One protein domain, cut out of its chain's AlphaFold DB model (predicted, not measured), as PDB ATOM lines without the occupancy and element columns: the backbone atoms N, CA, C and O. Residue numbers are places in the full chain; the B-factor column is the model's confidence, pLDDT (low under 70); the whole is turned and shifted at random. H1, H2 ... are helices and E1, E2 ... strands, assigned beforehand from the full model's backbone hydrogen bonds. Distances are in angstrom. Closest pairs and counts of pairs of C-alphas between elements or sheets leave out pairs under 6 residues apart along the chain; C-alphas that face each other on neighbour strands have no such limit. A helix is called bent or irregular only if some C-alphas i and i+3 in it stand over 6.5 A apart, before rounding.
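What this domain is: This is residues 326 to 487 of the 493 residues of the protein "Putative nucleotidyltransferase-like protein" of Stella humosa (UniProt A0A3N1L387). One eight-stranded sheet, curled like part of a barrel, makes a bent wall, with H1, H2 and H3 packed along one face of it and the hollow of the curl left open. H4 lies on the opposite side from H3, across the mouth of the curl between the edge strands E3 and E8. The 162 printed residues hold four named helices and eight named strands, in the order H1 E1 H2 E2 H3 E3 E4 E5 E6 E7 E8 H4; the class is mixed, and so is the sheet, ordered E3 E4 E5 E2 E1 E6 E7 E8. The whole is compact, with a radius of gyration of the C-alphas of 16.2 A, and its outline is elongated, 50 by 32 by 29 A.

Where its parts are: H1, residues 326 to 343, begins at C-alpha (127.516, 149.048, 216.969) and is 25.2 A long. E1 is 349 to 354, H2 360 to 368, E2 371 to 377, 19.2 A, and H3 382 to 393, 16.8 A. E3 is 406 to 412, 20.1 A, E4 421 to 428, 23.2 A, and E5 434 to 441, 22.9 A. E6 is 451 to 454, E7 465 to 468 and E8 471 to 473. H4, 482 to 485, ends at C-alpha (122.109, 121.854, 207.200).

How they stand to each other: E1 and E2 are parallel at 21 degrees, with N 372 and O 349 2.8 A apart; E1, H2, E2 form a strand-helix-strand unit, two parallel neighbours with a helix between, its crossover right-handed. E6 is parallel to E1, N 350 to O 451 2.8 A. E5 is antiparallel to E2, N 377 to O 438 2.8 A. E3 E4 E5 and E6 E7 E8 are meanders, each strand the antiparallel neighbour of the one before; N 409 and O 424 are 2.8 A apart, N 425 and O 437 2.8 A, N 452 and O 465 2.8 A, N 468 and O 471 2.7 A. H1 is on the sheet at a height of 9.5 A, along E6 at 17 degrees on the local plane; the closest C-alphas, Val 333 and Phe 453, are 7.3 A apart. H2 is over E2, closest C-alphas Leu 366 and Asp 372, 7.1 A. H3 is over E4 and E5, only just across the strands at 62 degrees to E4 on the local plane; the C-alphas of Trp 384 and Leu 438 are 6.1 A apart. H4 is over none of the strands; its Phe 484 and Leu 408 of E3 have C-alphas 7.1 A apart. H1, with a kink of 35 degrees near residue 336, is irregular, C-alphas 335 and 338 being 7.1 A apart, and H4 only just so, at 6.8 A. Every O i to N i+4 pair is within hydrogen-bond range in H2 and H3, 12 of 14 in H1, and H4 is too short for one.

The domain as a whole: The C-alphas farthest apart, Ala 342 and Pro 395, are 51.2 A apart. The printed part has no cut, and the link H3 to E3 is long. Mean pLDDT of the printed part is 80.5, with residues 395 to 398, 414, 458 to 460 and 468 to 487 under 70.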
ATOM      1  N   GLN A 326     127.171 150.420 216.611       87.38
ATOM      2  CA  GLN A 326     127.516 149.048 216.969       87.38
ATOM      3  C   GLN A 326     127.964 148.926 218.429       87.38
ATOM      4  O   GLN A 326     127.738 147.880 219.032       87.38
ATOM      5  N   ALA A 327     128.548 149.967 219.030       90.94
ATOM      6  CA  ALA A 327     128.889 149.933 220.449       90.94
ATOM      7  C   ALA A 327     127.622 149.981 221.315       90.94
ATOM      8  O   ALA A 327     127.516 149.233 222.287       90.94
ATOM      9  N   ASP A 328     126.636 150.793 220.929       92.56
ATOM     10  CA  ASP A 328     125.329 150.835 221.590       92.56
ATOM     11  C   ASP A 328     124.577 149.508 221.448       92.56
ATOM     12  O   ASP A 328     124.095 148.964 222.445       92.56
ATOM     13  N   ALA A 329     124.542 148.927 220.246       91.31
ATOM     14  CA  ALA A 329     123.902 147.635 220.020       91.31
ATOM     15  C   ALA A 329     124.535 146.523 220.873       91.31
ATOM     16  O   ALA A 329     123.809 145.788 221.545       91.31
ATOM     17  N   ARG A 330     125.875 146.428 220.904       93.00
ATOM     18  CA  ARG A 330     126.611 145.453 221.734       93.00
ATOM     19  C   ARG A 330     126.296 145.633 223.216       93.00
ATOM     20  O   ARG A 330     125.935 144.663 223.880       93.00
ATOM     21  N   ARG A 331     126.332 146.875 223.706       93.69
ATOM     22  CA  ARG A 331     126.035 147.199 225.107       93.69
ATOM     23  C   ARG A 331     124.625 146.775 225.510       93.69
ATOM     24  O   ARG A 331     124.432 146.206 226.580       93.69
ATOM     25  N   LEU A 332     123.634 147.005 224.647       92.56
ATOM     26  CA  LEU A 332     122.258 146.581 224.916       92.56
ATOM     27  C   LEU A 332     122.073 145.068 224.866       92.56
ATOM     28  O   LEU A 332     121.257 144.536 225.617       92.56
ATOM     29  N   VAL A 333     122.791 144.370 223.982       93.44
ATOM     30  CA  VAL A 333     122.799 142.903 223.976       93.44
ATOM     31  C   VAL A 333     123.352 142.401 225.307       93.44
ATOM     32  O   VAL A 333     122.654 141.659 225.993       93.44
ATOM     33  N   GLU A 334     124.534 142.864 225.716       93.94
ATOM     34  CA  GLU A 334     125.185 142.487 226.979       93.94
ATOM     35  C   GLU A 334     124.294 142.744 228.196       93.94
ATOM     36  O   GLU A 334     124.094 141.843 229.011       93.94
ATOM     37  N   ALA A 335     123.678 143.927 228.278       91.75
ATOM     38  CA  ALA A 335     122.768 144.287 229.365       91.75
ATOM     39  C   ALA A 335     121.545 143.353 229.466       91.75
ATOM     40  O   ALA A 335     120.963 143.194 230.540       91.75
ATOM     41  N   ARG A 336     121.150 142.706 228.360       90.44
ATOM     42  CA  ARG A 336     119.995 141.796 228.296       90.44
ATOM     43  C   ARG A 336     120.361 140.330 228.518       90.44
ATOM     44  O   ARG A 336     119.468 139.554 228.863       90.44
ATOM     45  N   LEU A 337     121.628 139.940 228.350       91.31
ATOM     46  CA  LEU A 337     122.060 138.541 228.472       91.31
ATOM     47  C   LEU A 337     121.693 137.898 229.818       91.31
ATOM     48  O   LEU A 337     121.110 136.815 229.774       91.31
ATOM     49  N   PRO A 338     121.897 138.538 230.991       90.25
ATOM     50  CA  PRO A 338     121.538 137.919 232.272       90.25
ATOM     51  C   PRO A 338     120.056 137.536 232.360       90.25
ATOM     52  O   PRO A 338     119.689 136.513 232.934       90.25
ATOM     53  N   MET A 339     119.186 138.342 231.754       87.94
ATOM     54  CA  MET A 339     117.749 138.086 231.741       87.94
ATOM     55  C   MET A 339     117.338 137.053 230.701       87.94
ATOM     56  O   MET A 339     116.419 136.275 230.950       87.94
ATOM     57  N   VAL A 340     118.029 137.006 229.560       88.44
ATOM     58  CA  VAL A 340     117.884 135.890 228.623       88.44
ATOM     59  C   VAL A 340     118.247 134.577 229.312       88.44
ATOM     60  O   VAL A 340     117.468 133.635 229.229       88.44
ATOM     61  N   ASP A 341     119.360 134.528 230.041       89.56
ATOM     62  CA  ASP A 341     119.797 133.315 230.739       89.56
ATOM     63  C   ASP A 341     118.814 132.888 231.831       89.56
ATOM     64  O   ASP A 341     118.534 131.699 231.980       89.56
ATOM     65  N   ALA A 342     118.254 133.853 232.567       87.75
ATOM     66  CA  ALA A 342     117.269 133.585 233.608       87.75
ATOM     67  C   ALA A 342     115.938 133.060 233.044       87.75
ATOM     68  O   ALA A 342     115.352 132.133 233.600       87.75
ATOM     69  N   ARG A 343     115.445 133.639 231.940       85.50
ATOM     70  CA  ARG A 343     114.128 133.296 231.368       85.50
ATOM     71  C   ARG A 343     114.170 132.118 230.403       85.50
ATOM     72  O   ARG A 343     113.187 131.399 230.257       85.50
ATOM     73  N   LEU A 344     115.291 131.935 229.716       86.81
ATOM     74  CA  LEU A 344     115.490 130.931 228.677       86.81
ATOM     75  C   LEU A 344     116.804 130.168 228.922       86.81
ATOM     76  O   LEU A 344     117.714 130.214 228.087       86.81
ATOM     77  N   PRO A 345     116.918 129.446 230.053       88.38
ATOM     78  CA  PRO A 345     118.163 128.805 230.452       88.38
ATOM     79  C   PRO A 345     118.624 127.751 229.440       88.38
ATOM     80  O   PRO A 345     117.826 127.005 228.867       88.38
ATOM     81  N   GLY A 346     119.942 127.681 229.234       88.12
ATOM     82  CA  GLY A 346     120.596 126.675 228.387       88.12
ATOM     83  C   GLY A 346     120.413 126.869 226.878       88.12
ATOM     84  O   GLY A 346     120.792 125.999 226.094       88.12
ATOM     85  N   ARG A 347     119.824 127.987 226.444       88.25
ATOM     86  CA  ARG A 347     119.578 128.263 225.025       88.25
ATOM     87  C   ARG A 347     120.816 128.889 224.385       88.25
ATOM     88  O   ARG A 347     121.430 129.787 224.951       88.25
ATOM     89  N   ARG A 348     121.166 128.429 223.177       91.19
ATOM     90  CA  ARG A 348     122.253 129.028 222.383       91.19
ATOM     91  C   ARG A 348     121.937 130.486 222.060       91.19
ATOM     92  O   ARG A 348     120.771 130.838 221.865       91.19
ATOM     93  N   ARG A 349     122.982 131.301 221.953       93.44
ATOM     94  CA  ARG A 349     122.909 132.709 221.558       93.44
ATOM     95  C   ARG A 349     123.363 132.831 220.112       93.44
ATOM     96  O   ARG A 349     124.384 132.264 219.748       93.44
ATOM     97  N   LEU A 350     122.609 133.563 219.307       91.75
ATOM     98  CA  LEU A 350     122.914 133.830 217.910       91.75
ATOM     99  C   LEU A 350     122.891 135.340 217.669       91.75
ATOM    100  O   LEU A 350     121.903 136.001 217.982       91.75
ATOM    101  N   ILE A 351     123.939 135.894 217.076       92.06
ATOM    102  CA  ILE A 351     123.952 137.284 216.621       92.06
ATOM    103  C   ILE A 351     123.841 137.322 215.102       92.06
ATOM    104  O   ILE A 351     124.602 136.681 214.378       92.06
ATOM    105  N   TYR A 352     122.882 138.099 214.617       88.81
ATOM    106  CA  TYR A 352     122.784 138.465 213.216       88.81
ATOM    107  C   TYR A 352     123.427 139.830 213.002       88.81
ATOM    108  O   TYR A 352     123.013 140.806 213.636       88.81
ATOM    109  N   LEU A 353     124.413 139.894 212.111       88.75
ATOM    110  CA  LEU A 353     125.117 141.128 211.771       88.75
ATOM    111  C   LEU A 353     125.276 141.298 210.258       88.75
ATOM    112  O   LEU A 353     125.134 140.350 209.480       88.75
ATOM    113  N   ASN A 354     125.577 142.526 209.843       88.75
ATOM    114  CA  ASN A 354     125.890 142.842 208.459       88.75
ATOM    115  C   ASN A 354     127.391 142.664 208.195       88.75
ATOM    116  O   ASN A 354     128.225 142.994 209.032       88.75
ATOM    117  N   GLY A 355     127.749 142.228 206.991       87.56
ATOM    118  CA  GLY A 355     129.137 142.045 206.567       87.56
ATOM    119  C   GLY A 355     129.999 143.304 206.595       87.56
ATOM    120  O   GLY A 355     131.219 143.191 206.596       87.56
ATOM    121  N   ARG A 356     129.398 144.500 206.638       86.69
ATOM    122  CA  ARG A 356     130.138 145.756 206.849       86.69
ATOM    123  C   ARG A 356     130.640 145.924 208.286       86.69
ATOM    124  O   ARG A 356     131.615 146.636 208.481       86.69
ATOM    125  N   ASP A 357     129.997 145.262 209.246       87.00
ATOM    126  CA  ASP A 357     130.320 145.322 210.678       87.00
ATOM    127  C   ASP A 357     131.206 144.134 211.115       87.00
ATOM    128  O   ASP A 357     131.476 143.937 212.299       87.00
ATOM    129  N   ALA A 358     131.638 143.308 210.156       86.56
ATOM    130  CA  ALA A 358     132.441 142.112 210.373       86.56
ATOM    131  C   ALA A 358     133.936 142.449 210.505       86.56
ATOM    132  O   ALA A 358     134.728 142.178 209.603       86.56
ATOM    133  N   ASP A 359     134.316 143.038 211.637       87.69
ATOM    134  CA  ASP A 359     135.708 143.332 211.996       87.69
ATOM    135  C   ASP A 359     136.239 142.390 213.106       87.69
ATOM    136  O   ASP A 359     135.449 141.738 213.797       87.69
ATOM    137  N   PRO A 360     137.568 142.295 213.321       89.75
ATOM    138  CA  PRO A 360     138.138 141.436 214.365       89.75
ATOM    139  C   PRO A 360     137.612 141.715 215.783       89.75
ATOM    140  O   PRO A 360     137.467 140.787 216.577       89.75
ATOM    141  N   GLY A 361     137.295 142.970 216.108       91.25
ATOM    142  CA  GLY A 361     136.725 143.357 217.399       91.25
ATOM    143  C   GLY A 361     135.282 142.882 217.579       91.25
ATOM    144  O   GLY A 361     134.906 142.499 218.684       91.25
ATOM    145  N   MET A 362     134.482 142.847 216.508       92.19
ATOM    146  CA  MET A 362     133.157 142.223 216.518       92.19
ATOM    147  C   MET A 362     133.255 140.723 216.827       92.19
ATOM    148  O   MET A 362     132.504 140.225 217.659       92.19
ATOM    149  N   PHE A 363     134.197 139.998 216.219       92.00
ATOM    150  CA  PHE A 363     134.352 138.558 216.471       92.00
ATOM    151  C   PHE A 363     134.905 138.243 217.860       92.00
ATOM    152  O   PHE A 363     134.400 137.331 218.509       92.00
ATOM    153  N   ALA A 364     135.859 139.036 218.353       93.44
ATOM    154  CA  ALA A 364     136.325 138.925 219.734       93.44
ATOM    155  C   ALA A 364     135.185 139.164 220.741       93.44
ATOM    156  O   ALA A 364     135.098 138.490 221.766       93.44
ATOM    157  N   TRP A 365     134.276 140.096 220.435       95.50
ATOM    158  CA  TRP A 365     133.073 140.321 221.235       95.50
ATOM    159  C   TRP A 365     132.097 139.137 221.174       95.50
ATOM    160  O   TRP A 365     131.619 138.690 222.211       95.50
ATOM    161  N   LEU A 366     131.830 138.581 219.988       95.50
ATOM    162  CA  LEU A 366     130.976 137.394 219.842       95.50
ATOM    163  C   LEU A 366     131.498 136.208 220.661       95.50
ATOM    164  O   LEU A 366     130.719 135.526 221.329       95.50
ATOM    165  N   GLU A 367     132.814 135.994 220.642       94.81
ATOM    166  CA  GLU A 367     133.480 134.974 221.448       94.81
ATOM    167  C   GLU A 367     133.337 135.254 222.950       94.81
ATOM    168  O   GLU A 367     132.978 134.348 223.706       94.81
ATOM    169  N   SER A 368     133.526 136.505 223.390       96.12
ATOM    170  CA  SER A 368     133.436 136.870 224.812       96.12
ATOM    171  C   SER A 368     132.040 136.660 225.404       96.12
ATOM    172  O   SER A 368     131.916 136.314 226.580       96.12
ATOM    173  N   ILE A 369     130.986 136.808 224.592       95.44
ATOM    174  CA  ILE A 369     129.601 136.534 224.999       95.44
ATOM    175  C   ILE A 369     129.138 135.106 224.669       95.44
ATOM    176  O   ILE A 369     127.963 134.784 224.886       95.44
ATOM    177  N   GLY A 370     130.023 134.252 224.146       94.75
ATOM    178  CA  GLY A 370     129.722 132.865 223.787       94.75
ATOM    179  C   GLY A 370     128.592 132.736 222.763       94.75
ATOM    180  O   GLY A 370     127.728 131.867 222.910       94.75
ATOM    181  N   ALA A 371     128.543 133.632 221.774       94.94
ATOM    182  CA  ALA A 371     127.491 133.656 220.769       94.94
ATOM    183  C   ALA A 371     127.948 133.084 219.425       94.94
ATOM    184  O   ALA A 371     129.021 133.392 218.909       94.94
ATOM    185  N   ASP A 372     127.065 132.298 218.821       93.25
ATOM    186  CA  ASP A 372     127.134 131.983 217.404       93.25
ATOM    187  C   ASP A 372     126.770 133.205 216.565       93.25
ATOM    188  O   ASP A 372     126.139 134.148 217.051       93.25
ATOM    189  N   PHE A 373     127.096 133.175 215.275       91.56
ATOM    190  CA  PHE A 373     126.772 134.285 214.390       91.56
ATOM    191  C   PHE A 373     126.331 133.858 212.997       91.56
ATOM    192  O   PHE A 373     126.749 132.834 212.457       91.56
ATOM    193  N   VAL A 374     125.516 134.710 212.382       89.75
ATOM    194  CA  VAL A 374     125.294 134.746 210.937       89.75
ATOM    195  C   VAL A 374     125.601 136.161 210.472       89.75
ATOM    196  O   VAL A 374     125.032 137.128 210.977       89.75
ATOM    197  N   CYS A 375     126.502 136.271 209.505       90.56
ATOM    198  CA  CYS A 375     126.935 137.540 208.954       90.56
ATOM    199  C   CYS A 375     126.526 137.636 207.482       90.56
ATOM    200  O   CYS A 375     127.087 136.920 206.655       90.56
ATOM    201  N   GLU A 376     125.536 138.475 207.154       90.00
ATOM    202  CA  GLU A 376     125.007 138.644 205.789       90.00
ATOM    203  C   GLU A 376     125.613 139.871 205.094       90.00
ATOM    204  O   GLU A 376     125.672 140.963 205.652       90.00
ATOM    205  N   PHE A 377     126.029 139.710 203.839       89.31
ATOM    206  CA  PHE A 377     126.572 140.781 203.011       89.31
ATOM    207  C   PHE A 377     125.498 141.430 202.136       89.31
ATOM    208  O   PHE A 377     124.733 140.754 201.439       89.31
ATOM    209  N   ASP A 378     125.520 142.762 202.092       88.06
ATOM    210  CA  ASP A 378     124.708 143.550 201.167       88.06
ATOM    211  C   ASP A 378     125.118 143.312 199.704       88.06
ATOM    212  O   ASP A 378     126.269 142.992 199.404       88.06
ATOM    213  N   ARG A 379     124.202 143.584 198.765       88.38
ATOM    214  CA  ARG A 379     124.455 143.469 197.311       88.38
ATOM    215  C   ARG A 379     125.613 144.334 196.804       88.38
ATOM    216  O   ARG A 379     126.196 144.046 195.763       88.38
ATOM    217  N   GLU A 380     125.922 145.404 197.527       87.69
ATOM    218  CA  GLU A 380     127.003 146.340 197.203       87.69
ATOM    219  C   GLU A 380     128.392 145.783 197.565       87.69
ATOM    220  O   GLU A 380     129.404 146.228 197.011       87.69
ATOM    221  N   ALA A 381     128.454 144.788 198.459       89.00
ATOM    222  CA  ALA A 381     129.707 144.205 198.915       89.00
ATOM    223  C   ALA A 381     130.478 143.563 197.751       89.00
ATOM    224  O   ALA A 381     129.905 142.915 196.871       89.00
ATOM    225  N   ALA A 382     131.805 143.718 197.754       89.44
ATOM    226  CA  ALA A 382     132.673 143.117 196.740       89.44
ATOM    227  C   ALA A 382     132.528 141.584 196.708       89.44
ATOM    228  O   ALA A 382     132.366 141.010 195.632       89.44
ATOM    229  N   LEU A 383     132.472 140.948 197.885       88.75
ATOM    230  CA  LEU A 383     132.220 139.511 198.024       88.75
ATOM    231  C   LEU A 383     130.889 139.091 197.397       88.75
ATOM    232  O   LEU A 383     130.829 138.069 196.721       88.75
ATOM    233  N   TRP A 384     129.833 139.897 197.565       91.69
ATOM    234  CA  TRP A 384     128.530 139.614 196.964       91.69
ATOM    235  C   TRP A 384     128.618 139.614 195.442       91.69
ATOM    236  O   TRP A 384     128.170 138.668 194.796       91.69
ATOM    237  N   ARG A 385     129.244 140.646 194.861       90.31
ATOM    238  CA  ARG A 385     129.429 140.761 193.405       90.31
ATOM    239  C   ARG A 385     130.289 139.633 192.839       90.31
ATOM    240  O   ARG A 385     129.958 139.109 191.780       90.31
ATOM    241  N   MET A 386     131.343 139.238 193.550       89.62
ATOM    242  CA  MET A 386     132.193 138.106 193.181       89.62
ATOM    243  C   MET A 386     131.404 136.793 193.170       89.62
ATOM    244  O   MET A 386     131.377 136.116 192.144       89.62
ATOM    245  N   ALA A 387     130.726 136.457 194.271       88.62
ATOM    246  CA  ALA A 387     129.936 135.231 194.366       88.62
ATOM    247  C   ALA A 387     128.829 135.197 193.300       88.62
ATOM    248  O   ALA A 387     128.591 134.168 192.672       88.62
ATOM    249  N   TRP A 388     128.192 136.341 193.029       88.94
ATOM    250  CA  TRP A 388     127.210 136.457 191.954       88.94
ATOM    251  C   TRP A 388     127.815 136.180 190.573       88.94
ATOM    252  O   TRP A 388     127.233 135.423 189.800       88.94
ATOM    253  N   ALA A 389     128.981 136.751 190.262       87.75
ATOM    254  CA  ALA A 389     129.662 136.520 188.990       87.75
ATOM    255  C   ALA A 389     130.077 135.049 188.809       87.75
ATOM    256  O   ALA A 389     129.849 134.483 187.742       87.75
ATOM    257  N   GLN A 390     130.616 134.417 189.858       86.31
ATOM    258  CA  GLN A 390     130.966 132.992 189.847       86.31
ATOM    259  C   GLN A 390     129.737 132.114 189.613       86.31
ATOM    260  O   GLN A 390     129.780 131.210 188.783       86.31
ATOM    261  N   LEU A 391     128.615 132.420 190.274       86.06
ATOM    262  CA  LEU A 391     127.363 131.708 190.036       86.06
ATOM    263  C   LEU A 391     126.913 131.848 188.586       86.06
ATOM    264  O   LEU A 391     126.606 130.838 187.969       86.06
ATOM    265  N   GLN A 392     126.904 133.056 188.015       83.50
ATOM    266  CA  GLN A 392     126.469 133.278 186.627       83.50
ATOM    267  C   GLN A 392     127.327 132.541 185.586       83.50
ATOM    268  O   GLN A 392     126.836 132.238 184.502       83.50
ATOM    269  N   ALA A 393     128.587 132.239 185.904       82.00
ATOM    270  CA  ALA A 393     129.479 131.496 185.018       82.00
ATOM    271  C   ALA A 393     129.213 129.977 185.000       82.00
ATOM    272  O   ALA A 393     129.698 129.288 184.104       82.00
ATOM    273  N   GLN A 394     128.451 129.440 185.961       78.00
ATOM    274  CA  GLN A 394     128.216 128.001 186.076       78.00
ATOM    275  C   GLN A 394     126.934 127.550 185.353       78.00
ATOM    276  O   GLN A 394     125.849 128.045 185.651       78.00
ATOM    277  N   PRO A 395     126.993 126.541 184.462       69.62
ATOM    278  CA  PRO A 395     125.813 126.047 183.741       69.62
ATOM    279  C   PRO A 395     124.680 125.551 184.655       69.62
ATOM    280  O   PRO A 395     123.501 125.639 184.310       69.62
ATOM    281  N   GLU A 396     125.023 125.045 185.840       64.25
ATOM    282  CA  GLU A 396     124.086 124.438 186.794       64.25
ATOM    283  C   GLU A 396     123.224 125.469 187.544       64.25
ATOM    284  O   GLU A 396     122.141 125.158 188.054       64.25
ATOM    285  N   THR A 397     123.664 126.729 187.573       66.19
ATOM    286  CA  THR A 397     122.932 127.856 188.170       66.19
ATOM    287  C   THR A 397     121.996 128.533 187.162       66.19
ATOM    288  O   THR A 397     121.117 129.298 187.565       66.19
ATOM    289  N   ALA A 398     122.124 128.216 185.863       62.97
ATOM    290  CA  ALA A 398     121.357 128.830 184.777       62.97
ATOM    291  C   ALA A 398     119.841 128.595 184.896       62.97
ATOM    292  O   ALA A 398     119.040 129.343 184.332       62.97
ATOM    293  N   ARG A 399     119.423 127.564 185.646       72.25
ATOM    294  CA  ARG A 399     118.016 127.333 185.992       72.25
ATOM    295  C   ARG A 399     117.733 127.810 187.417       72.25
ATOM    296  O   ARG A 399     118.210 127.158 188.354       72.25
ATOM    297  N   PRO A 400     116.924 128.869 187.606       73.44
ATOM    298  CA  PRO A 400     116.552 129.318 188.939       73.44
ATOM    299  C   PRO A 400     115.766 128.225 189.688       73.44
ATOM    300  O   PRO A 400     115.098 127.404 189.048       73.44
ATOM    301  N   PRO A 401     115.810 128.211 191.033       79.44
ATOM    302  CA  PRO A 401     114.969 127.329 191.840       79.44
ATOM    303  C   PRO A 401     113.481 127.471 191.489       79.44
ATOM    304  O   PRO A 401     113.035 128.523 191.013       79.44
ATOM    305  N   ALA A 402     112.691 126.428 191.757       80.62
ATOM    306  CA  ALA A 402     111.239 126.527 191.634       80.62
ATOM    307  C   ALA A 402     110.686 127.593 192.599       80.62
ATOM    308  O   ALA A 402     111.329 127.953 193.587       80.62
ATOM    309  N   ALA A 403     109.494 128.121 192.311       81.38
ATOM    310  CA  ALA A 403     108.859 129.101 193.189       81.38
ATOM    311  C   ALA A 403     108.685 128.523 194.605       81.38
ATOM    312  O   ALA A 403     108.237 127.390 194.769       81.38
ATOM    313  N   GLY A 404     109.080 129.294 195.618       72.56
ATOM    314  CA  GLY A 404     109.101 128.867 197.018       72.56
ATOM    315  C   GLY A 404     110.346 128.075 197.437       72.56
ATOM    316  O   GLY A 404     110.476 127.763 198.616       72.56
ATOM    317  N   GLN A 405     111.273 127.775 196.522       75.56
ATOM    318  CA  GLN A 405     112.482 126.999 196.810       75.56
ATOM    319  C   GLN A 405     113.754 127.856 196.786       75.56
ATOM    320  O   GLN A 405     113.791 128.978 196.269       75.56
ATOM    321  N   GLY A 406     114.833 127.295 197.332       77.19
ATOM    322  CA  GLY A 406     116.180 127.846 197.229       77.19
ATOM    323  C   GLY A 406     117.230 126.761 197.028       77.19
ATOM    324  O   GLY A 406     116.993 125.595 197.324       77.19
ATOM    325  N   ARG A 407     118.389 127.165 196.514       78.75
ATOM    326  CA  ARG A 407     119.611 126.364 196.428       78.75
ATOM    327  C   ARG A 407     120.720 127.081 197.173       78.75
ATOM    328  O   ARG A 407     120.810 128.310 197.113       78.75
ATOM    329  N   LEU A 408     121.532 126.306 197.874       78.19
ATOM    330  CA  LEU A 408     122.689 126.787 198.609       78.19
ATOM    331  C   LEU A 408     123.956 126.446 197.828       78.19
ATOM    332  O   LEU A 408     124.067 125.354 197.282       78.19
ATOM    333  N   TYR A 409     124.891 127.384 197.811       80.38
ATOM    334  CA  TYR A 409     126.209 127.254 197.211       80.38
ATOM    335  C   TYR A 409     127.242 127.645 198.260       80.38
ATOM    336  O   TYR A 409     127.028 128.610 198.997       80.38
ATOM    337  N   ARG A 410     128.340 126.899 198.346       83.06
ATOM    338  CA  ARG A 410     129.481 127.209 199.209       83.06
ATOM    339  C   ARG A 410     130.615 127.745 198.342       83.06
ATOM    340  O   ARG A 410     130.747 127.308 197.219       83.06
ATOM    341  N   PHE A 411     131.423 128.658 198.847       79.56
ATOM    342  CA  PHE A 411     132.621 129.175 198.192       79.56
ATOM    343  C   PHE A 411     133.733 129.223 199.226       79.56
ATOM    344  O   PHE A 411     133.456 129.425 200.415       79.56
ATOM    345  N   ASP A 412     134.973 129.103 198.779       80.44
ATOM    346  CA  ASP A 412     136.100 129.459 199.625       80.44
ATOM    347  C   ASP A 412     136.183 130.981 199.741       80.44
ATOM    348  O   ASP A 412     135.997 131.724 198.770       80.44
ATOM    349  N   ALA A 413     136.378 131.461 200.966       73.12
ATOM    350  CA  ALA A 413     136.477 132.888 201.218       73.12
ATOM    351  C   ALA A 413     137.811 133.413 200.649       73.12
ATOM    352  O   ALA A 413     138.868 132.936 201.051       73.12
ATOM    353  N   PRO A 414     137.802 134.414 199.750       69.88
ATOM    354  CA  PRO A 414     139.022 134.964 199.149       69.88
ATOM    355  C   PRO A 414     139.791 135.901 200.099       69.88
ATOM    356  O   PRO A 414     140.762 136.535 199.692       69.88
ATOM    357  N   ILE A 415     139.307 136.056 201.332       72.69
ATOM    358  CA  ILE A 415     139.868 136.893 202.391       72.69
ATOM    359  C   ILE A 415     139.841 136.099 203.699       72.69
ATOM    360  O   ILE A 415     139.016 135.193 203.840       72.69
ATOM    361  N   ASP A 416     140.680 136.491 204.658       73.44
ATOM    362  CA  ASP A 416     140.690 135.922 206.008       73.44
ATOM    363  C   ASP A 416     139.384 136.265 206.739       73.44
ATOM    364  O   ASP A 416     139.248 137.287 207.411       73.44
ATOM    365  N   LEU A 417     138.385 135.405 206.563       76.25
ATOM    366  CA  LEU A 417     137.192 135.366 207.391       76.25
ATOM    367  C   LEU A 417     137.436 134.407 208.567       76.25
ATOM    368  O   LEU A 417     138.159 133.425 208.410       76.25
ATOM    369  N   PRO A 418     136.760 134.603 209.716       75.50
ATOM    370  CA  PRO A 418     136.805 133.660 210.840       75.50
ATOM    371  C   PRO A 418     136.452 132.216 210.454       75.50
ATOM    372  O   PRO A 418     136.814 131.266 211.141       75.50
ATOM    373  N   THR A 419     135.719 132.052 209.352       76.00
ATOM    374  CA  THR A 419     135.426 130.764 208.734       76.00
ATOM    375  C   THR A 419     135.872 130.787 207.278       76.00
ATOM    376  O   THR A 419     135.473 131.687 206.543       76.00
ATOM    377  N   ASN A 420     136.576 129.751 206.819       70.88
ATOM    378  CA  ASN A 420     137.087 129.663 205.439       70.88
ATOM    379  C   ASN A 420     135.996 129.558 204.357       70.88
ATOM    380  O   ASN A 420     136.308 129.409 203.180       70.88
ATOM    381  N   SER A 421     134.714 129.564 204.725       80.31
ATOM    382  CA  SER A 421     133.618 129.311 203.796       80.31
ATOM    383  C   SER A 421     132.576 130.411 203.802       80.31
ATOM    384  O   SER A 421     132.052 130.814 204.839       80.31
ATOM    385  N   LEU A 422     132.261 130.847 202.590       85.12
ATOM    386  CA  LEU A 422     131.204 131.776 202.257       85.12
ATOM    387  C   LEU A 422     130.041 130.989 201.650       85.12
ATOM    388  O   LEU A 422     130.248 130.029 200.912       85.12
ATOM    389  N   TYR A 423     128.813 131.392 201.930       86.25
ATOM    390  CA  TYR A 423     127.623 130.704 201.456       86.25
ATOM    391  C   TYR A 423     126.719 131.668 200.696       86.25
ATOM    392  O   TYR A 423     126.441 132.772 201.162       86.25
ATOM    393  N   ALA A 424     126.211 131.242 199.541       86.25
ATOM    394  CA  ALA A 424     125.182 131.959 198.800       86.25
ATOM    395  C   ALA A 424     123.914 131.115 198.694       86.25
ATOM    396  O   ALA A 424     123.941 129.996 198.186       86.25
ATOM    397  N   ARG A 425     122.772 131.663 199.116       85.75
ATOM    398  CA  ARG A 425     121.459 131.079 198.823       85.75
ATOM    399  C   ARG A 425     120.797 131.842 197.704       85.75
ATOM    400  O   ARG A 425     120.389 132.989 197.890       85.75
ATOM    401  N   VAL A 426     120.646 131.171 196.573       84.44
ATOM    402  CA  VAL A 426     119.820 131.628 195.459       84.44
ATOM    403  C   VAL A 426     118.420 131.076 195.679       84.44
ATOM    404  O   VAL A 426     118.252 129.885 195.918       84.44
ATOM    405  N   TYR A 427     117.401 131.923 195.637       81.81
ATOM    406  CA  TYR A 427     116.020 131.530 195.916       81.81
ATOM    407  C   TYR A 427     115.052 132.168 194.936       81.81
ATOM    408  O   TYR A 427     115.363 133.180 194.310       81.81
ATOM    409  N   ARG A 428     113.857 131.584 194.845       82.81
ATOM    410  CA  ARG A 428     112.723 132.162 194.133       82.81
ATOM    411  C   ARG A 428     111.547 132.262 195.095       82.81
ATOM    412  O   ARG A 428     111.102 131.251 195.629       82.81
ATOM    413  N   ASN A 429     111.071 133.473 195.376       81.12
ATOM    414  CA  ASN A 429     109.969 133.663 196.321       81.12
ATOM    415  C   ASN A 429     108.640 133.110 195.761       81.12
ATOM    416  O   ASN A 429     108.556 132.713 194.596       81.12
ATOM    417  N   ALA A 430     107.589 133.085 196.586       76.00
ATOM    418  CA  ALA A 430     106.266 132.596 196.180       76.00
ATOM    419  C   ALA A 430     105.656 133.390 195.004       76.00
ATOM    420  O   ALA A 430     104.844 132.856 194.257       76.00
ATOM    421  N   GLN A 431     106.085 134.641 194.804       82.62
ATOM    422  CA  GLN A 431     105.683 135.501 193.683       82.62
ATOM    423  C   GLN A 431     106.544 135.277 192.424       82.62
ATOM    424  O   GLN A 431     106.401 135.990 191.435       82.62
ATOM    425  N   GLY A 432     107.462 134.307 192.443       80.88
ATOM    426  CA  GLY A 432     108.310 133.968 191.304       80.88
ATOM    427  C   GLY A 432     109.521 134.885 191.099       80.88
ATOM    428  O   GLY A 432     110.197 134.747 190.078       80.88
ATOM    429  N   GLN A 433     109.825 135.786 192.036       84.56
ATOM    430  CA  GLN A 433     110.984 136.677 191.963       84.56
ATOM    431  C   GLN A 433     112.235 135.980 192.494       84.56
ATOM    432  O   GLN A 433     112.225 135.416 193.592       84.56
ATOM    433  N   SER A 434     113.318 136.040 191.722       85.62
ATOM    434  CA  SER A 434     114.612 135.484 192.115       85.62
ATOM    435  C   SER A 434     115.389 136.447 193.011       85.62
ATOM    436  O   SER A 434     115.346 137.666 192.833       85.62
ATOM    437  N   GLY A 435     116.154 135.902 193.948       85.88
ATOM    438  CA  GLY A 435     117.075 136.661 194.782       85.88
ATOM    439  C   GLY A 435     118.272 135.825 195.210       85.88
ATOM    440  O   GLY A 435     118.251 134.600 195.131       85.88
ATOM    441  N   MET A 436     119.314 136.504 195.686       86.88
ATOM    442  CA  MET A 436     120.473 135.882 196.321       86.88
ATOM    443  C   MET A 436     120.748 136.553 197.664       86.88
ATOM    444  O   MET A 436     120.645 137.777 197.779       86.88
ATOM    445  N   ARG A 437     121.112 135.741 198.656       87.31
ATOM    446  CA  ARG A 437     121.692 136.177 199.931       87.31
ATOM    447  C   ARG A 437     123.073 135.571 200.079       87.31
ATOM    448  O   ARG A 437     123.219 134.379 199.819       87.31
ATOM    449  N   LEU A 438     124.044 136.376 200.489       89.12
ATOM    450  CA  LEU A 438     125.424 135.957 200.702       89.12
ATOM    451  C   LEU A 438     125.778 136.149 202.173       89.12
ATOM    452  O   LEU A 438     125.494 137.209 202.717       89.12
ATOM    453  N   PHE A 439     126.389 135.159 202.808       89.31
ATOM    454  CA  PHE A 439     126.666 135.193 204.239       89.31
ATOM    455  C   PHE A 439     127.757 134.192 204.620       89.31
ATOM    456  O   PHE A 439     128.068 133.275 203.862       89.31
ATOM    457  N   PHE A 440     128.304 134.339 205.819       88.44
ATOM    458  CA  PHE A 440     129.118 133.317 206.474       88.44
ATOM    459  C   PHE A 440     128.681 133.147 207.928       88.44
ATOM    460  O   PHE A 440     127.979 133.994 208.490       88.44
ATOM    461  N   THR A 441     129.022 132.006 208.518       89.12
ATOM    462  CA  THR A 441     128.528 131.598 209.834       89.12
ATOM    463  C   THR A 441     129.426 130.524 210.439       89.12
ATOM    464  O   THR A 441     129.990 129.713 209.707       89.12
ATOM    465  N   ASN A 442     129.522 130.489 211.770       88.75
ATOM    466  CA  ASN A 442     130.155 129.399 212.520       88.75
ATOM    467  C   ASN A 442     129.195 128.222 212.805       88.75
ATOM    468  O   ASN A 442     129.580 127.247 213.453       88.75
ATOM    469  N   LEU A 443     127.937 128.308 212.366       85.94
ATOM    470  CA  LEU A 443     126.932 127.293 212.651       85.94
ATOM    471  C   LEU A 443     127.204 125.993 211.880       85.94
ATOM    472  O   LEU A 443     127.446 125.994 210.676       85.94
ATOM    473  N   THR A 444     127.055 124.864 212.578       78.62
ATOM    474  CA  THR A 444     127.159 123.499 212.024       78.62
ATOM    475  C   THR A 444     125.821 122.753 211.955       78.62
ATOM    476  O   THR A 444     125.725 121.750 211.251       78.62
ATOM    477  N   ALA A 445     124.786 123.252 212.645       78.44
ATOM    478  CA  ALA A 445     123.386 122.808 212.577       78.44
ATOM    479  C   ALA A 445     122.426 123.998 212.799       78.44
ATOM    480  O   ALA A 445     122.829 124.995 213.409       78.44
ATOM    481  N   TRP A 446     121.162 123.904 212.346       78.94
ATOM    482  CA  TRP A 446     120.187 124.996 212.507       78.94
ATOM    483  C   TRP A 446     119.855 125.077 213.986       78.94
ATOM    484  O   TRP A 446     119.392 124.076 214.543       78.94
ATOM    485  N   PRO A 447     120.110 126.214 214.651       82.19
ATOM    486  CA  PRO A 447     120.068 126.258 216.099       82.19
ATOM    487  C   PRO A 447     118.620 126.480 216.553       82.19
ATOM    488  O   PRO A 447     118.273 127.537 217.074       82.19
ATOM    489  N   LEU A 448     117.751 125.490 216.316       81.69
ATOM    490  CA  LEU A 448     116.342 125.537 216.694       81.69
ATOM    491  C   LEU A 448     116.214 125.851 218.187       81.69
ATOM    492  O   LEU A 448     116.795 125.188 219.045       81.69
ATOM    493  N   GLY A 449     115.436 126.877 218.492       79.88
ATOM    494  CA  GLY A 449     115.232 127.376 219.836       79.88
ATOM    495  C   GLY A 449     116.314 128.330 220.337       79.88
ATOM    496  O   GLY A 449     116.195 128.764 221.475       79.88
ATOM    497  N   ALA A 450     117.348 128.659 219.559       86.31
ATOM    498  CA  ALA A 450     118.337 129.656 219.960       86.31
ATOM    499  C   ALA A 450     117.724 131.052 220.071       86.31
ATOM    500  O   ALA A 450     116.810 131.414 219.324       86.31
ATOM    501  N   VAL A 451     118.271 131.839 220.990       88.56
ATOM    502  CA  VAL A 451     117.935 133.246 221.159       88.56
ATOM    503  C   VAL A 451     118.761 134.047 220.172       88.56
ATOM    504  O   VAL A 451     119.987 133.983 220.199       88.56
ATOM    505  N   VAL A 452     118.095 134.791 219.294       87.56
ATOM    506  CA  VAL A 452     118.751 135.583 218.256       87.56
ATOM    507  C   VAL A 452     118.591 137.073 218.490       87.56
ATOM    508  O   VAL A 452     117.468 137.554 218.638       87.56
ATOM    509  N   PHE A 453     119.700 137.803 218.453       89.31
ATOM    510  CA  PHE A 453     119.727 139.262 218.418       89.31
ATOM    511  C   PHE A 453     120.083 139.742 217.014       89.31
ATOM    512  O   PHE A 453     120.971 139.189 216.370       89.31
ATOM    513  N   ARG A 454     119.406 140.794 216.551       86.50
ATOM    514  CA  ARG A 454     119.752 141.498 215.314       86.50
ATOM    515  C   ARG A 454     120.397 142.826 215.662       86.50
ATOM    516  O   ARG A 454     119.720 143.704 216.186       86.50
ATOM    517  N   VAL A 455     121.692 142.950 215.390       86.75
ATOM    518  CA  VAL A 455     122.433 144.213 215.564       86.75
ATOM    519  C   VAL A 455     122.522 145.010 214.257       86.75
ATOM    520  O   VAL A 455     123.083 146.100 214.222       86.75
ATOM    521  N   ASP A 456     121.931 144.474 213.188       78.94
ATOM    522  CA  ASP A 456     121.830 145.074 211.859       78.94
ATOM    523  C   ASP A 456     120.466 145.740 211.586       78.94
ATOM    524  O   ASP A 456     120.274 146.333 210.522       78.94
ATOM    525  N   ASP A 457     119.502 145.615 212.507       74.81
ATOM    526  CA  ASP A 457     118.129 146.070 212.280       74.81
ATOM    527  C   ASP A 457     118.042 147.602 212.290       74.81
ATOM    528  O   ASP A 457     118.415 148.279 213.251       74.81
ATOM    529  N   LEU A 458     117.547 148.163 211.189       67.38
ATOM    530  CA  LEU A 458     117.519 149.605 210.983       67.38
ATOM    531  C   LEU A 458     116.442 150.255 211.859       67.38
ATOM    532  O   LEU A 458     115.251 149.983 211.694       67.38
ATOM    533  N   GLY A 459     116.847 151.181 212.730       58.75
ATOM    534  CA  GLY A 459     115.938 151.914 213.618       58.75
ATOM    535  C   GLY A 459     115.252 151.053 214.688       58.75
ATOM    536  O   GLY A 459     114.224 151.470 215.221       58.75
ATOM    537  N   GLY A 460     115.777 149.857 214.977       67.00
ATOM    538  CA  GLY A 460     115.256 148.947 215.997       67.00
ATOM    539  C   GLY A 460     116.221 148.766 217.167       67.00
ATOM    540  O   GLY A 460     117.436 148.731 216.991       67.00
ATOM    541  N   LEU A 461     115.683 148.601 218.379       76.56
ATOM    542  CA  LEU A 461     116.454 148.021 219.481       76.56
ATOM    543  C   LEU A 461     116.791 146.559 219.146       76.56
ATOM    544  O   LEU A 461     115.940 145.882 218.565       76.56
ATOM    545  N   PRO A 462     117.958 146.030 219.572       78.31
ATOM    546  CA  PRO A 462     118.315 144.631 219.362       78.31
ATOM    547  C   PRO A 462     117.486 143.753 220.306       78.31
ATOM    548  O   PRO A 462     117.961 143.273 221.337       78.31
ATOM    549  N   PHE A 463     116.193 143.617 220.023       78.88
ATOM    550  CA  PHE A 463     115.300 142.782 220.802       78.88
ATOM    551  C   PHE A 463     115.494 141.327 220.395       78.88
ATOM    552  O   PHE A 463     115.379 140.997 219.209       78.88
ATOM    553  N   PRO A 464     115.754 140.437 221.359       81.81
ATOM    554  CA  PRO A 464     115.928 139.043 221.041       81.81
ATOM    555  C   PRO A 464     114.626 138.431 220.532       81.81
ATOM    556  O   PRO A 464     113.509 138.783 220.928       81.81
ATOM    557  N   SER A 465     114.786 137.477 219.634       79.69
ATOM    558  CA  SER A 465     113.735 136.592 219.144       79.69
ATOM    559  C   SER A 465     114.188 135.146 219.306       79.69
ATOM    560  O   SER A 465     115.305 134.901 219.757       79.69
ATOM    561  N   ILE A 466     113.343 134.184 218.935       78.56
ATOM    562  CA  ILE A 466     113.731 132.772 218.933       78.56
ATOM    563  C   ILE A 466     113.783 132.240 217.514       78.56
ATOM    564  O   ILE A 466     112.920 132.532 216.687       78.56
ATOM    565  N   VAL A 467     114.797 131.426 217.248       75.69
ATOM    566  CA  VAL A 467     114.904 130.614 216.042       75.69
ATOM    567  C   VAL A 467     113.878 129.475 216.110       75.69
ATOM    568  O   VAL A 467     114.000 128.566 216.918       75.69
ATOM    569  N   GLY A 468     112.845 129.515 215.281       69.94
ATOM    570  CA  GLY A 468     111.875 128.441 215.064       69.94
ATOM    571  C   GLY A 468     112.239 127.522 213.891       69.94
ATOM    572  O   GLY A 468     113.276 127.676 213.239       69.94
ATOM    573  N   ALA A 469     111.355 126.560 213.598       63.56
ATOM    574  CA  ALA A 469     111.566 125.548 212.554       63.56
ATOM    575  C   ALA A 469     111.653 126.142 211.140       63.56
ATOM    576  O   ALA A 469     112.311 125.579 210.272       63.56
ATOM    577  N   HIS A 470     111.021 127.295 210.914       58.62
ATOM    578  CA  HIS A 470     110.941 127.937 209.598       58.62
ATOM    579  C   HIS A 470     111.563 129.342 209.552       58.62
ATOM    580  O   HIS A 470     111.449 130.018 208.536       58.62
ATOM    581  N   GLY A 471     112.225 129.806 210.616       64.00
ATOM    582  CA  GLY A 471     112.765 131.170 210.713       64.00
ATOM    583  C   GLY A 471     112.651 131.715 212.130       64.00
ATOM    584  O   GLY A 471     112.462 130.941 213.057       64.00
ATOM    585  N   THR A 472     112.741 133.031 212.330       51.03
ATOM    586  CA  THR A 472     112.437 133.609 213.647       51.03
ATOM    587  C   THR A 472     110.953 133.607 213.926       51.03
ATOM    588  O   THR A 472     110.156 134.028 213.092       51.03
ATOM    589  N   VAL A 473     110.595 133.221 215.142       56.16
ATOM    590  CA  VAL A 473     109.260 133.440 215.682       56.16
ATOM    591  C   VAL A 473     109.393 134.427 216.847       56.16
ATOM    592  O   VAL A 473     110.307 134.271 217.663       56.16
ATOM    593  N   PRO A 474     108.560 135.483 216.946       46.28
ATOM    594  CA  PRO A 474     107.466 135.932 216.071       46.28
ATOM    595  C   PRO A 474     107.736 137.290 215.373       46.28
ATOM    596  O   PRO A 474     106.796 137.998 215.030       46.28
ATOM    597  N   ILE A 475     108.995 137.705 215.172       46.62
ATOM    598  CA  ILE A 475     109.319 138.960 214.453       46.62
ATOM    599  C   ILE A 475     109.895 138.687 213.061       46.62
ATOM    600  O   ILE A 475     110.557 137.666 212.846       46.62
ATOM    601  N   ARG A 476     109.608 139.650 212.156       41.56
ATOM    602  CA  ARG A 476     110.161 139.881 210.809       41.56
ATOM    603  C   ARG A 476     111.387 139.022 210.555       41.56
ATOM    604  O   ARG A 476     112.460 139.268 211.101       41.56
ATOM    605  N   GLY A 477     111.140 138.004 209.737       41.75
ATOM    606  CA  GLY A 477     112.001 136.858 209.555       41.75
ATOM    607  C   GLY A 477     113.478 137.211 209.496       41.75
ATOM    608  O   GLY A 477     113.916 138.031 208.681       41.75
ATOM    609  N   LEU A 478     114.266 136.455 210.256       41.16
ATOM    610  CA  LEU A 478     115.465 135.918 209.647       41.16
ATOM    611  C   LEU A 478     115.085 135.363 208.267       41.16
ATOM    612  O   LEU A 478     114.022 134.744 208.121       41.16
ATOM    613  N   PRO A 479     115.920 135.557 207.242       49.78
ATOM    614  CA  PRO A 479     115.858 134.664 206.101       49.78
ATOM    615  C   PRO A 479     115.703 133.208 206.548       49.78
ATOM    616  O   PRO A 479     116.323 132.751 207.500       49.78
ATOM    617  N   ILE A 480     114.806 132.502 205.880       49.06
ATOM    618  CA  ILE A 480     114.509 131.094 206.122       49.06
ATOM    619  C   ILE A 480     115.761 130.285 205.734       49.06
ATOM    620  O   ILE A 480     116.098 130.259 204.548       49.06
ATOM    621  N   TRP A 481     116.449 129.653 206.697       57.19
ATOM    622  CA  TRP A 481     117.578 128.731 206.447       57.19
ATOM    623  C   TRP A 481     117.528 127.372 207.184       57.19
ATOM    624  O   TRP A 481     118.595 126.799 207.404       57.19
ATOM    625  N   PRO A 482     116.375 126.793 207.574       50.97
ATOM    626  CA  PRO A 482     116.389 125.459 208.184       50.97
ATOM    627  C   PRO A 482     117.031 124.410 207.256       50.97
ATOM    628  O   PRO A 482     117.756 123.532 207.717       50.97
ATOM    629  N   ASP A 483     116.876 124.580 205.938       51.94
ATOM    630  CA  ASP A 483     117.442 123.689 204.921       51.94
ATOM    631  C   ASP A 483     118.972 123.790 204.779       51.94
ATOM    632  O   ASP A 483     119.569 122.924 204.144       51.94
ATOM    633  N   PHE A 484     119.626 124.802 205.375       55.22
ATOM    634  CA  PHE A 484     121.078 125.024 205.261       55.22
ATOM    635  C   PHE A 484     121.901 123.799 205.683       55.22
ATOM    636  O   PHE A 484     122.943 123.526 205.096       55.22
ATOM    637  N   PHE A 485     121.415 123.034 206.664       52.25
ATOM    638  CA  PHE A 485     122.109 121.854 207.200       52.25
ATOM    639  C   PHE A 485     121.595 120.532 206.634       52.25
ATOM    640  O   PHE A 485     122.233 119.496 206.808       52.25
ATOM    641  N   ALA A 486     120.446 120.563 205.956       44.25
ATOM    642  CA  ALA A 486     119.885 119.409 205.265       44.25
ATOM    643  C   ALA A 486     120.408 119.311 203.822       44.25
ATOM    644  O   ALA A 486     120.540 118.211 203.284       44.25
ATOM    645  N   SER A 487     120.763 120.443 203.200       45.34
ATOM    646  CA  SER A 487     121.396 120.461 201.886       45.34
ATOM    647  C   SER A 487     122.884 120.130 202.004       45.34
ATOM    648  O   SER A 487     123.726 121.010 202.171       45.34
TER     649      SER A 487